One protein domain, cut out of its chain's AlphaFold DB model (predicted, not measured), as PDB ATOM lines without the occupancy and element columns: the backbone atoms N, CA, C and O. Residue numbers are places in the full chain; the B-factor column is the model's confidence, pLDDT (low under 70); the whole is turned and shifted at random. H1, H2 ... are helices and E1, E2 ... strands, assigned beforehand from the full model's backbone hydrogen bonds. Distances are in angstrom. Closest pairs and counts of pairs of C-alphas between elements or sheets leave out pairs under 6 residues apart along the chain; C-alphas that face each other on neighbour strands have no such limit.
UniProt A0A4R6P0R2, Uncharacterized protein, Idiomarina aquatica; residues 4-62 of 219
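Overview. This is residues 4 to 62 of the 219 residues of an uncharacterized protein of Idiomarina aquatica (UniProt A0A4R6P0R2). A strongly twisted sheet of three strands, E1, E2 and E3, forms a wall with H1 and H2 packed over one face and the other face bare of named helices, and the short H3 lies beyond the sheet near one end of the longest axis. The link from H1 to H2 loops past the beginning of E1. The printed part has 59 residues with three named strands and three named helices, in the order E1 E2 E3 H1 H2 H3; the sheet, in the order E1, E2, E3, is antiparallel throughout, and the class is mixed, helices and strands. The whole is compact, with a radius of gyration of the C-alphas of 10.9 A, and flat, with spans of 32 by 27 by 14 A.

Arrangement. E1, residues 4 to 10, E2, residues 15 to 20, and E3, residues 23 to 29, form a meander, each strand the antiparallel neighbour of the one before. E1 and E2 are a hairpin, their directions at 162 degrees, with N 8 and O 17 within hydrogen-bond range at 2.9 A. E2 and E3 are a hairpin too, at 153 degrees, with N 16 and O 28 at 2.8 A. H2, residues 46 to 54, is on the sheet at a height of 9.0 A and runs along the strands, at 11 degrees to E3 on the local plane. It is over E3 and, only just, over E2, with 3 of its 9 C-alphas on E2; the closest C-alphas of E3 and H2 are those of Cys 25 and Cys 46, 5.6 A apart. H1, residues 30 to 36, is on the same face at a height of 8.5 A and only just stands up from the sheet, its line rising 40.1 degrees. H1 and H2 are close but not clearly touching, at a steep tilt of 65 degrees, opposite ways; their closest C-alphas, of Thr 32 and Glu 53, are 7.5 A apart. H3, residues 56 to 60, is not on the sheet and meets H2 only through their link. Every O i to N i+4 pair is within hydrogen-bond range in H2 and H3, and 2 of 3 are in H1.

Along the chain. E1 begins at C-alpha 4 (38.626, 50.459, -0.372) and is 16.8 A long. E2 is 16.4 A and E3 18.5 A long. H1 measures 10.1 A, and H2, from C-alpha 46 (46.641, 47.391, 0.213), 12.2 A. H3 ends at C-alpha 60 (40.167, 29.716, 7.548).

Size, cuts and confidence. The two C-alphas farthest apart, of Gly 22 and Gln 62, are 32.3 A apart. The printed part has no cut and no long link. The mean pLDDT of the printed part is 90.2; H3 has a mean of 75, and residue 62 is under 70.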
ATOM      1  N   ILE A   4      39.127  51.014   0.885       97.62
ATOM      2  CA  ILE A   4      38.626  50.459  -0.372       97.62
ATOM      3  C   ILE A   4      37.817  51.538  -1.086       97.62
ATOM      4  O   ILE A   4      36.708  51.877  -0.678       97.62
ATOM      5  N   SER A   5      38.364  52.063  -2.175       97.38
ATOM      6  CA  SER A   5      37.734  53.121  -2.957       97.38
ATOM      7  C   SER A   5      36.789  52.575  -4.021       97.38
ATOM      8  O   SER A   5      35.920  53.304  -4.488       97.38
ATOM      9  N   LYS A   6      37.009  51.332  -4.477       97.50
ATOM     10  CA  LYS A   6      36.223  50.720  -5.553       97.50
ATOM     11  C   LYS A   6      36.359  49.202  -5.580       97.50
ATOM     12  O   LYS A   6      37.465  48.678  -5.439       97.50
ATOM     13  N   ILE A   7      35.264  48.503  -5.865       97.12
ATOM     14  CA  ILE A   7      35.255  47.062  -6.143       97.12
ATOM     15  C   ILE A   7      34.604  46.817  -7.509       97.12
ATOM     16  O   ILE A   7      33.476  47.227  -7.764       97.12
ATOM     17  N   LEU A   8      35.309  46.128  -8.408       96.44
ATOM     18  CA  LEU A   8      34.813  45.800  -9.747       96.44
ATOM     19  C   LEU A   8      34.715  44.294  -9.951       96.44
ATOM     20  O   LEU A   8      35.736  43.609  -9.980       96.44
ATOM     21  N   HIS A   9      33.502  43.797 -10.191       96.38
ATOM     22  CA  HIS A   9      33.301  42.416 -10.612       96.38
ATOM     23  C   HIS A   9      33.672  42.247 -12.096       96.38
ATOM     24  O   HIS A   9      33.152  42.946 -12.967       96.38
ATOM     25  N   LYS A  10      34.587  41.321 -12.380       94.19
ATOM     26  CA  LYS A  10      34.974  40.857 -13.715       94.19
ATOM     27  C   LYS A  10      34.406  39.457 -13.924       94.19
ATOM     28  O   LYS A  10      35.102  38.470 -13.693       94.19
ATOM     29  N   GLN A  11      33.133  39.394 -14.319       86.06
ATOM     30  CA  GLN A  11      32.403  38.136 -14.531       86.06
ATOM     31  C   GLN A  11      33.101  37.218 -15.541       86.06
ATOM     32  O   GLN A  11      33.192  36.020 -15.315       86.06
ATOM     33  N   ASP A  12      33.681  37.783 -16.602       87.44
ATOM     34  CA  ASP A  12      34.442  37.058 -17.631       87.44
ATOM     35  C   ASP A  12      35.690  36.341 -17.090       87.44
ATOM     36  O   ASP A  12      36.286  35.516 -17.778       87.44
ATOM     37  N   ARG A  13      36.112  36.679 -15.868       84.62
ATOM     38  CA  ARG A  13      37.323  36.155 -15.227       84.62
ATOM     39  C   ARG A  13      37.055  35.537 -13.865       84.62
ATOM     40  O   ARG A  13      38.033  35.182 -13.205       84.62
ATOM     41  N   GLU A  14      35.793  35.499 -13.430       90.69
ATOM     42  CA  GLU A  14      35.368  35.037 -12.100       90.69
ATOM     43  C   GLU A  14      36.201  35.683 -10.976       90.69
ATOM     44  O   GLU A  14      36.737  35.023 -10.077       90.69
ATOM     45  N   LYS A  15      36.417  37.002 -11.076       94.56
ATOM     46  CA  LYS A  15      37.308  37.763 -10.184       94.56
ATOM     47  C   LYS A  15      36.740  39.126  -9.823       94.56
ATOM     48  O   LYS A  15      36.077  39.777 -10.621       94.56
ATOM     49  N   TYR A  16      37.114  39.612  -8.647       96.50
ATOM     50  CA  TYR A  16      36.892  40.978  -8.196       96.50
ATOM     51  C   TYR A  16      38.211  41.743  -8.188       96.50
ATOM     52  O   TYR A  16      39.202  41.298  -7.611       96.50
ATOM     53  N   TRP A  17      38.235  42.902  -8.836       97.25
ATOM     54  CA  TRP A  17      39.342  43.848  -8.744       97.25
ATOM     55  C   TRP A  17      39.041  44.852  -7.647       97.25
ATOM     56  O   TRP A  17      38.031  45.556  -7.714       97.25
ATOM     57  N   VAL A  18      39.914  44.910  -6.649       97.31
ATOM     58  CA  VAL A  18      39.757  45.792  -5.494       97.31
ATOM     59  C   VAL A  18      40.773  46.922  -5.585       97.31
ATOM     60  O   VAL A  18      41.962  46.687  -5.814       97.31
ATOM     61  N   TYR A  19      40.284  48.147  -5.415       98.00
ATOM     62  CA  TYR A  19      41.070  49.372  -5.455       98.00
ATOM     63  C   TYR A  19      41.111  50.002  -4.064       98.00
ATOM     64  O   TYR A  19      40.084  50.057  -3.383       98.00
ATOM     65  N   VAL A  20      42.283  50.491  -3.665       97.31
ATOM     66  CA  VAL A  20      42.514  51.202  -2.402       97.31
ATOM     67  C   VAL A  20      43.005  52.602  -2.746       97.31
ATOM     68  O   VAL A  20      43.919  52.744  -3.552       97.31
ATOM     69  N   ASP A  21      42.357  53.628  -2.193       96.06
ATOM     70  CA  ASP A  21      42.670  55.046  -2.442       96.06
ATOM     71  C   ASP A  21      42.759  55.436  -3.937       96.06
ATOM     72  O   ASP A  21      43.505  56.323  -4.336       96.06
ATOM     73  N   GLY A  22      41.957  54.784  -4.786       94.25
ATOM     74  CA  GLY A  22      41.892  55.022  -6.231       94.25
ATOM     75  C   GLY A  22      42.839  54.158  -7.066       94.25
ATOM     76  O   GLY A  22      42.664  54.078  -8.283       94.25
ATOM     77  N   GLU A  23      43.779  53.449  -6.441       96.44
ATOM     78  CA  GLU A  23      44.757  52.604  -7.126       96.44
ATOM     79  C   GLU A  23      44.359  51.130  -7.100       96.44
ATOM     80  O   GLU A  23      43.790  50.630  -6.130       96.44
ATOM     81  N   PHE A  24      44.649  50.407  -8.185       96.81
ATOM     82  CA  PHE A  24      44.422  48.965  -8.229       96.81
ATOM     83  C   PHE A  24      45.328  48.270  -7.209       96.81
ATOM     84  O   PHE A  24      46.547  48.401  -7.277       96.81
ATOM     85  N   CYS A  25      44.737  47.493  -6.300       95.50
ATOM     86  CA  CYS A  25      45.486  46.812  -5.253       95.50
ATOM     87  C   CYS A  25      45.666  45.312  -5.525       95.50
ATOM     88  O   CYS A  25      46.796  44.817  -5.555       95.50
ATOM     89  N   VAL A  26      44.565  44.570  -5.692       95.81
ATOM     90  CA  VAL A  26      44.592  43.105  -5.828       95.81
ATOM     91  C   VAL A  26      43.413  42.592  -6.657       95.81
ATOM     92  O   VAL A  26      42.332  43.187  -6.688       95.81
ATOM     93  N   SER A  27      43.627  41.463  -7.333       95.31
ATOM     94  CA  SER A  27      42.586  40.709  -8.030       95.31
ATOM     95  C   SER A  27      42.254  39.447  -7.239       95.31
ATOM     96  O   SER A  27      43.056  38.522  -7.195       95.31
ATOM     97  N   ILE A  28      41.047  39.376  -6.690       93.31
ATOM     98  CA  ILE A  28      40.584  38.303  -5.803       93.31
ATOM     99  C   ILE A  28      39.671  37.365  -6.594       93.31
ATOM    100  O   ILE A  28      38.803  37.836  -7.326       93.31
ATOM    101  N   ARG A  29      39.843  36.043  -6.477       90.94
ATOM    102  CA  ARG A  29      38.909  35.072  -7.086       90.94
ATOM    103  C   ARG A  29      37.516  35.242  -6.479       90.94
ATOM    104  O   ARG A  29      37.410  35.403  -5.268       90.94
ATOM    105  N   GLU A  30      36.460  35.158  -7.286       90.06
ATOM    106  CA  GLU A  30      35.066  35.306  -6.838       90.06
ATOM    107  C   GLU A  30      34.746  34.391  -5.652       90.06
ATOM    108  O   GLU A  30      34.214  34.851  -4.642       90.06
ATOM    109  N   ARG A  31      35.196  33.132  -5.720       86.25
ATOM    110  CA  ARG A  31      35.045  32.155  -4.634       86.25
ATOM    111  C   ARG A  31      35.626  32.609  -3.292       86.25
ATOM    112  O   ARG A  31      35.055  32.314  -2.250       86.25
ATOM    113  N   THR A  32      36.752  33.324  -3.327       87.31
ATOM    114  CA  THR A  32      37.462  33.836  -2.147       87.31
ATOM    115  C   THR A  32      36.817  35.137  -1.675       87.31
ATOM    116  O   THR A  32      36.604  35.327  -0.483       87.31
ATOM    117  N   PHE A  33      36.443  36.013  -2.614       91.25
ATOM    118  CA  PHE A  33      35.866  37.326  -2.332       91.25
ATOM    119  C   PHE A  33      34.607  37.239  -1.455       91.25
ATOM    120  O   PHE A  33      34.474  38.015  -0.509       91.25
ATOM    121  N   LYS A  34      33.730  36.253  -1.711       87.38
ATOM    122  CA  LYS A  34      32.516  35.997  -0.913       87.38
ATOM    123  C   LYS A  34      32.817  35.796   0.580       87.38
ATOM    124  O   LYS A  34      32.097  36.328   1.420       87.38
ATOM    125  N   GLY A  35      33.910  35.107   0.912       84.94
ATOM    126  CA  GLY A  35      34.322  34.843   2.294       84.94
ATOM    127  C   GLY A  35      35.057  36.006   2.971       84.94
ATOM    128  O   GLY A  35      35.181  36.022   4.194       84.94
ATOM    129  N   MET A  36      35.541  36.993   2.209       89.25
ATOM    130  CA  MET A  36      36.335  38.108   2.746       89.25
ATOM    131  C   MET A  36      35.488  39.281   3.262       89.25
ATOM    132  O   MET A  36      36.027  40.161   3.931       89.25
ATOM    133  N   ASN A  37      34.177  39.311   2.976       89.94
ATOM    134  CA  ASN A  37      33.234  40.344   3.438       89.94
ATOM    135  C   ASN A  37      33.689  41.798   3.161       89.94
ATOM    136  O   ASN A  37      33.424  42.711   3.946       89.94
ATOM    137  N   LEU A  38      34.392  42.016   2.045       93.50
ATOM    138  CA  LEU A  38      34.922  43.324   1.656       93.50
ATOM    139  C   LEU A  38      33.808  44.245   1.149       93.50
ATOM    140  O   LEU A  38      32.886  43.808   0.462       93.50
ATOM    141  N   ARG A  39      33.926  45.545   1.440       95.56
ATOM    142  CA  ARG A  39      32.996  46.586   0.976       95.56
ATOM    143  C   ARG A  39      33.720  47.899   0.712       95.56
ATOM    144  O   ARG A  39      34.729  48.186   1.354       95.56
ATOM    145  N   GLU A  40      33.192  48.699  -0.208       96.06
ATOM    146  CA  GLU A  40      33.675  50.066  -0.429       96.06
ATOM    147  C   GLU A  40      33.548  50.896   0.862       96.06
ATOM    148  O   GLU A  40      32.617  50.708   1.648       96.06
ATOM    149  N   GLY A  41      34.529  51.764   1.117       95.19
ATOM    150  CA  GLY A  41      34.658  52.541   2.355       95.19
ATOM    151  C   GLY A  41      35.232  51.770   3.551       95.19
ATOM    152  O   GLY A  41      35.367  52.339   4.629       95.19
ATOM    153  N   MET A  42      35.575  50.484   3.405       95.88
ATOM    154  CA  MET A  42      36.281  49.741   4.454       95.88
ATOM    155  C   MET A  42      37.713  50.266   4.608       95.88
ATOM    156  O   MET A  42      38.464  50.292   3.632       95.88
ATOM    157  N   GLU A  43      38.095  50.636   5.830       96.69
ATOM    158  CA  GLU A  43      39.464  51.034   6.161       96.69
ATOM    159  C   GLU A  43      40.387  49.813   6.176       96.69
ATOM    160  O   GLU A  43      40.269  48.931   7.029       96.69
ATOM    161  N   ILE A  44      41.288  49.742   5.201       94.50
ATOM    162  CA  ILE A  44      42.250  48.653   5.034       94.50
ATOM    163  C   ILE A  44      43.386  49.115   4.119       94.50
ATOM    164  O   ILE A  44      43.166  49.804   3.122       94.50
ATOM    165  N   SER A  45      44.621  48.726   4.443       95.12
ATOM    166  CA  SER A  45      45.764  48.971   3.564       95.12
ATOM    167  C   SER A  45      45.822  47.949   2.431       95.12
ATOM    168  O   SER A  45      45.359  46.812   2.568       95.12
ATOM    169  N   CYS A  46      46.452  48.325   1.318       93.75
ATOM    170  CA  CYS A  46      46.641  47.391   0.213       93.75
ATOM    171  C   CYS A  46      47.466  46.155   0.625       93.75
ATOM    172  O   CYS A  46      47.132  45.035   0.240       93.75
ATOM    173  N   ASP A  47      48.482  46.330   1.474       93.06
ATOM    174  CA  ASP A  47      49.289  45.216   1.986       93.06
ATOM    175  C   ASP A  47      48.459  44.252   2.831       93.06
ATOM    176  O   ASP A  47      48.541  43.038   2.638       93.06
ATOM    177  N   LYS A  48      47.591  44.779   3.709       90.94
ATOM    178  CA  LYS A  48      46.721  43.932   4.526       90.94
ATOM    179  C   LYS A  48      45.736  43.151   3.665       90.94
ATOM    180  O   LYS A  48      45.476  41.982   3.928       90.94
ATOM    181  N   LEU A  49      45.208  43.781   2.619       92.38
ATOM    182  CA  LEU A  49      44.283  43.139   1.696       92.38
ATOM    183  C   LEU A  49      44.955  42.018   0.882       92.38
ATOM    184  O   LEU A  49      44.370  40.947   0.722       92.38
ATOM    185  N   LYS A  50      46.190  42.236   0.410       91.19
ATOM    186  CA  LYS A  50      47.002  41.205  -0.262       91.19
ATOM    187  C   LYS A  50      47.321  40.039   0.670       91.19
ATOM    188  O   LYS A  50      47.200  38.890   0.259       91.19
ATOM    189  N   GLU A  51      47.671  40.329   1.923       86.62
ATOM    190  CA  GLU A  51      47.889  39.308   2.951       86.62
ATOM    191  C   GLU A  51      46.611  38.487   3.179       86.62
ATOM    192  O   GLU A  51      46.646  37.258   3.139       86.62
ATOM    193  N   MET A  52      45.460  39.144   3.355       87.06
ATOM    194  CA  MET A  52      44.184  38.449   3.541       87.06
ATOM    195  C   MET A  52      43.840  37.537   2.360       87.06
ATOM    196  O   MET A  52      43.380  36.427   2.592       87.06
ATOM    197  N   GLU A  53      44.071  37.969   1.118       87.00
ATOM    198  CA  GLU A  53      43.835  37.138  -0.071       87.00
ATOM    199  C   GLU A  53      44.794  35.941  -0.126       87.00
ATOM    200  O   GLU A  53      44.342  34.798  -0.237       87.00
ATOM    201  N   SER A  54      46.096  36.186   0.050       81.88
ATOM    202  CA  SER A  54      47.139  35.154  -0.036       81.88
ATOM    203  C   SER A  54      46.999  34.082   1.046       81.88
ATOM    204  O   SER A  54      47.298  32.910   0.815       81.88
ATOM    205  N   PHE A  55      46.532  34.472   2.234       79.75
ATOM    206  CA  PHE A  55      46.394  33.584   3.386       79.75
ATOM    207  C   PHE A  55      44.937  33.225   3.708       79.75
ATOM    208  O   PHE A  55      44.710  32.585   4.728       79.75
ATOM    209  N   HIS A  56      43.952  33.555   2.858       81.44
ATOM    210  CA  HIS A  56      42.517  33.351   3.145       81.44
ATOM    211  C   HIS A  56      42.197  31.931   3.620       81.44
ATOM    212  O   HIS A  56      41.689  31.730   4.722       81.44
ATOM    213  N   PHE A  57      42.570  30.927   2.820       73.94
ATOM    214  CA  PHE A  57      42.341  29.524   3.160       73.94
ATOM    215  C   PHE A  57      43.190  29.082   4.360       73.94
ATOM    216  O   PHE A  57      42.679  28.412   5.251       73.94
ATOM    217  N   LYS A  58      44.459  29.505   4.442       72.38
ATOM    218  CA  LYS A  58      45.328  29.186   5.589       72.38
ATOM    219  C   LYS A  58      44.743  29.713   6.905       72.38
ATOM    220  O   LYS A  58      44.731  28.988   7.890       72.38
ATOM    221  N   ASN A  59      44.184  30.920   6.901       73.94
ATOM    222  CA  ASN A  59      43.531  31.531   8.058       73.94
ATOM    223  C   ASN A  59      42.194  30.850   8.383       73.94
ATOM    224  O   ASN A  59      41.885  30.620   9.550       73.94
ATOM    225  N   GLN A  60      41.415  30.467   7.363       73.38
ATOM    226  CA  GLN A  60      40.167  29.716   7.548       73.38
ATOM    227  C   GLN A  60      40.408  28.372   8.257       73.38
ATOM    228  O   GLN A  60      39.549  27.921   9.019       73.38
ATOM    229  N   TYR A  61      41.574  27.761   8.044       70.06
ATOM    230  CA  TYR A  61      41.951  26.457   8.588       70.06
ATOM    231  C   TYR A  61      43.087  26.529   9.628       70.06
ATOM    232  O   TYR A  61      43.651  25.511   9.990       70.06
ATOM    233  N   GLN A  62      43.404  27.701  10.187       65.69
ATOM    234  CA  GLN A  62      44.594  27.893  11.037       65.69
ATOM    235  C   GLN A  62      44.641  26.990  12.288       65.69
ATOM    236  O   GLN A  62      45.722  26.639  12.752       65.69
TER     237      GLN A  62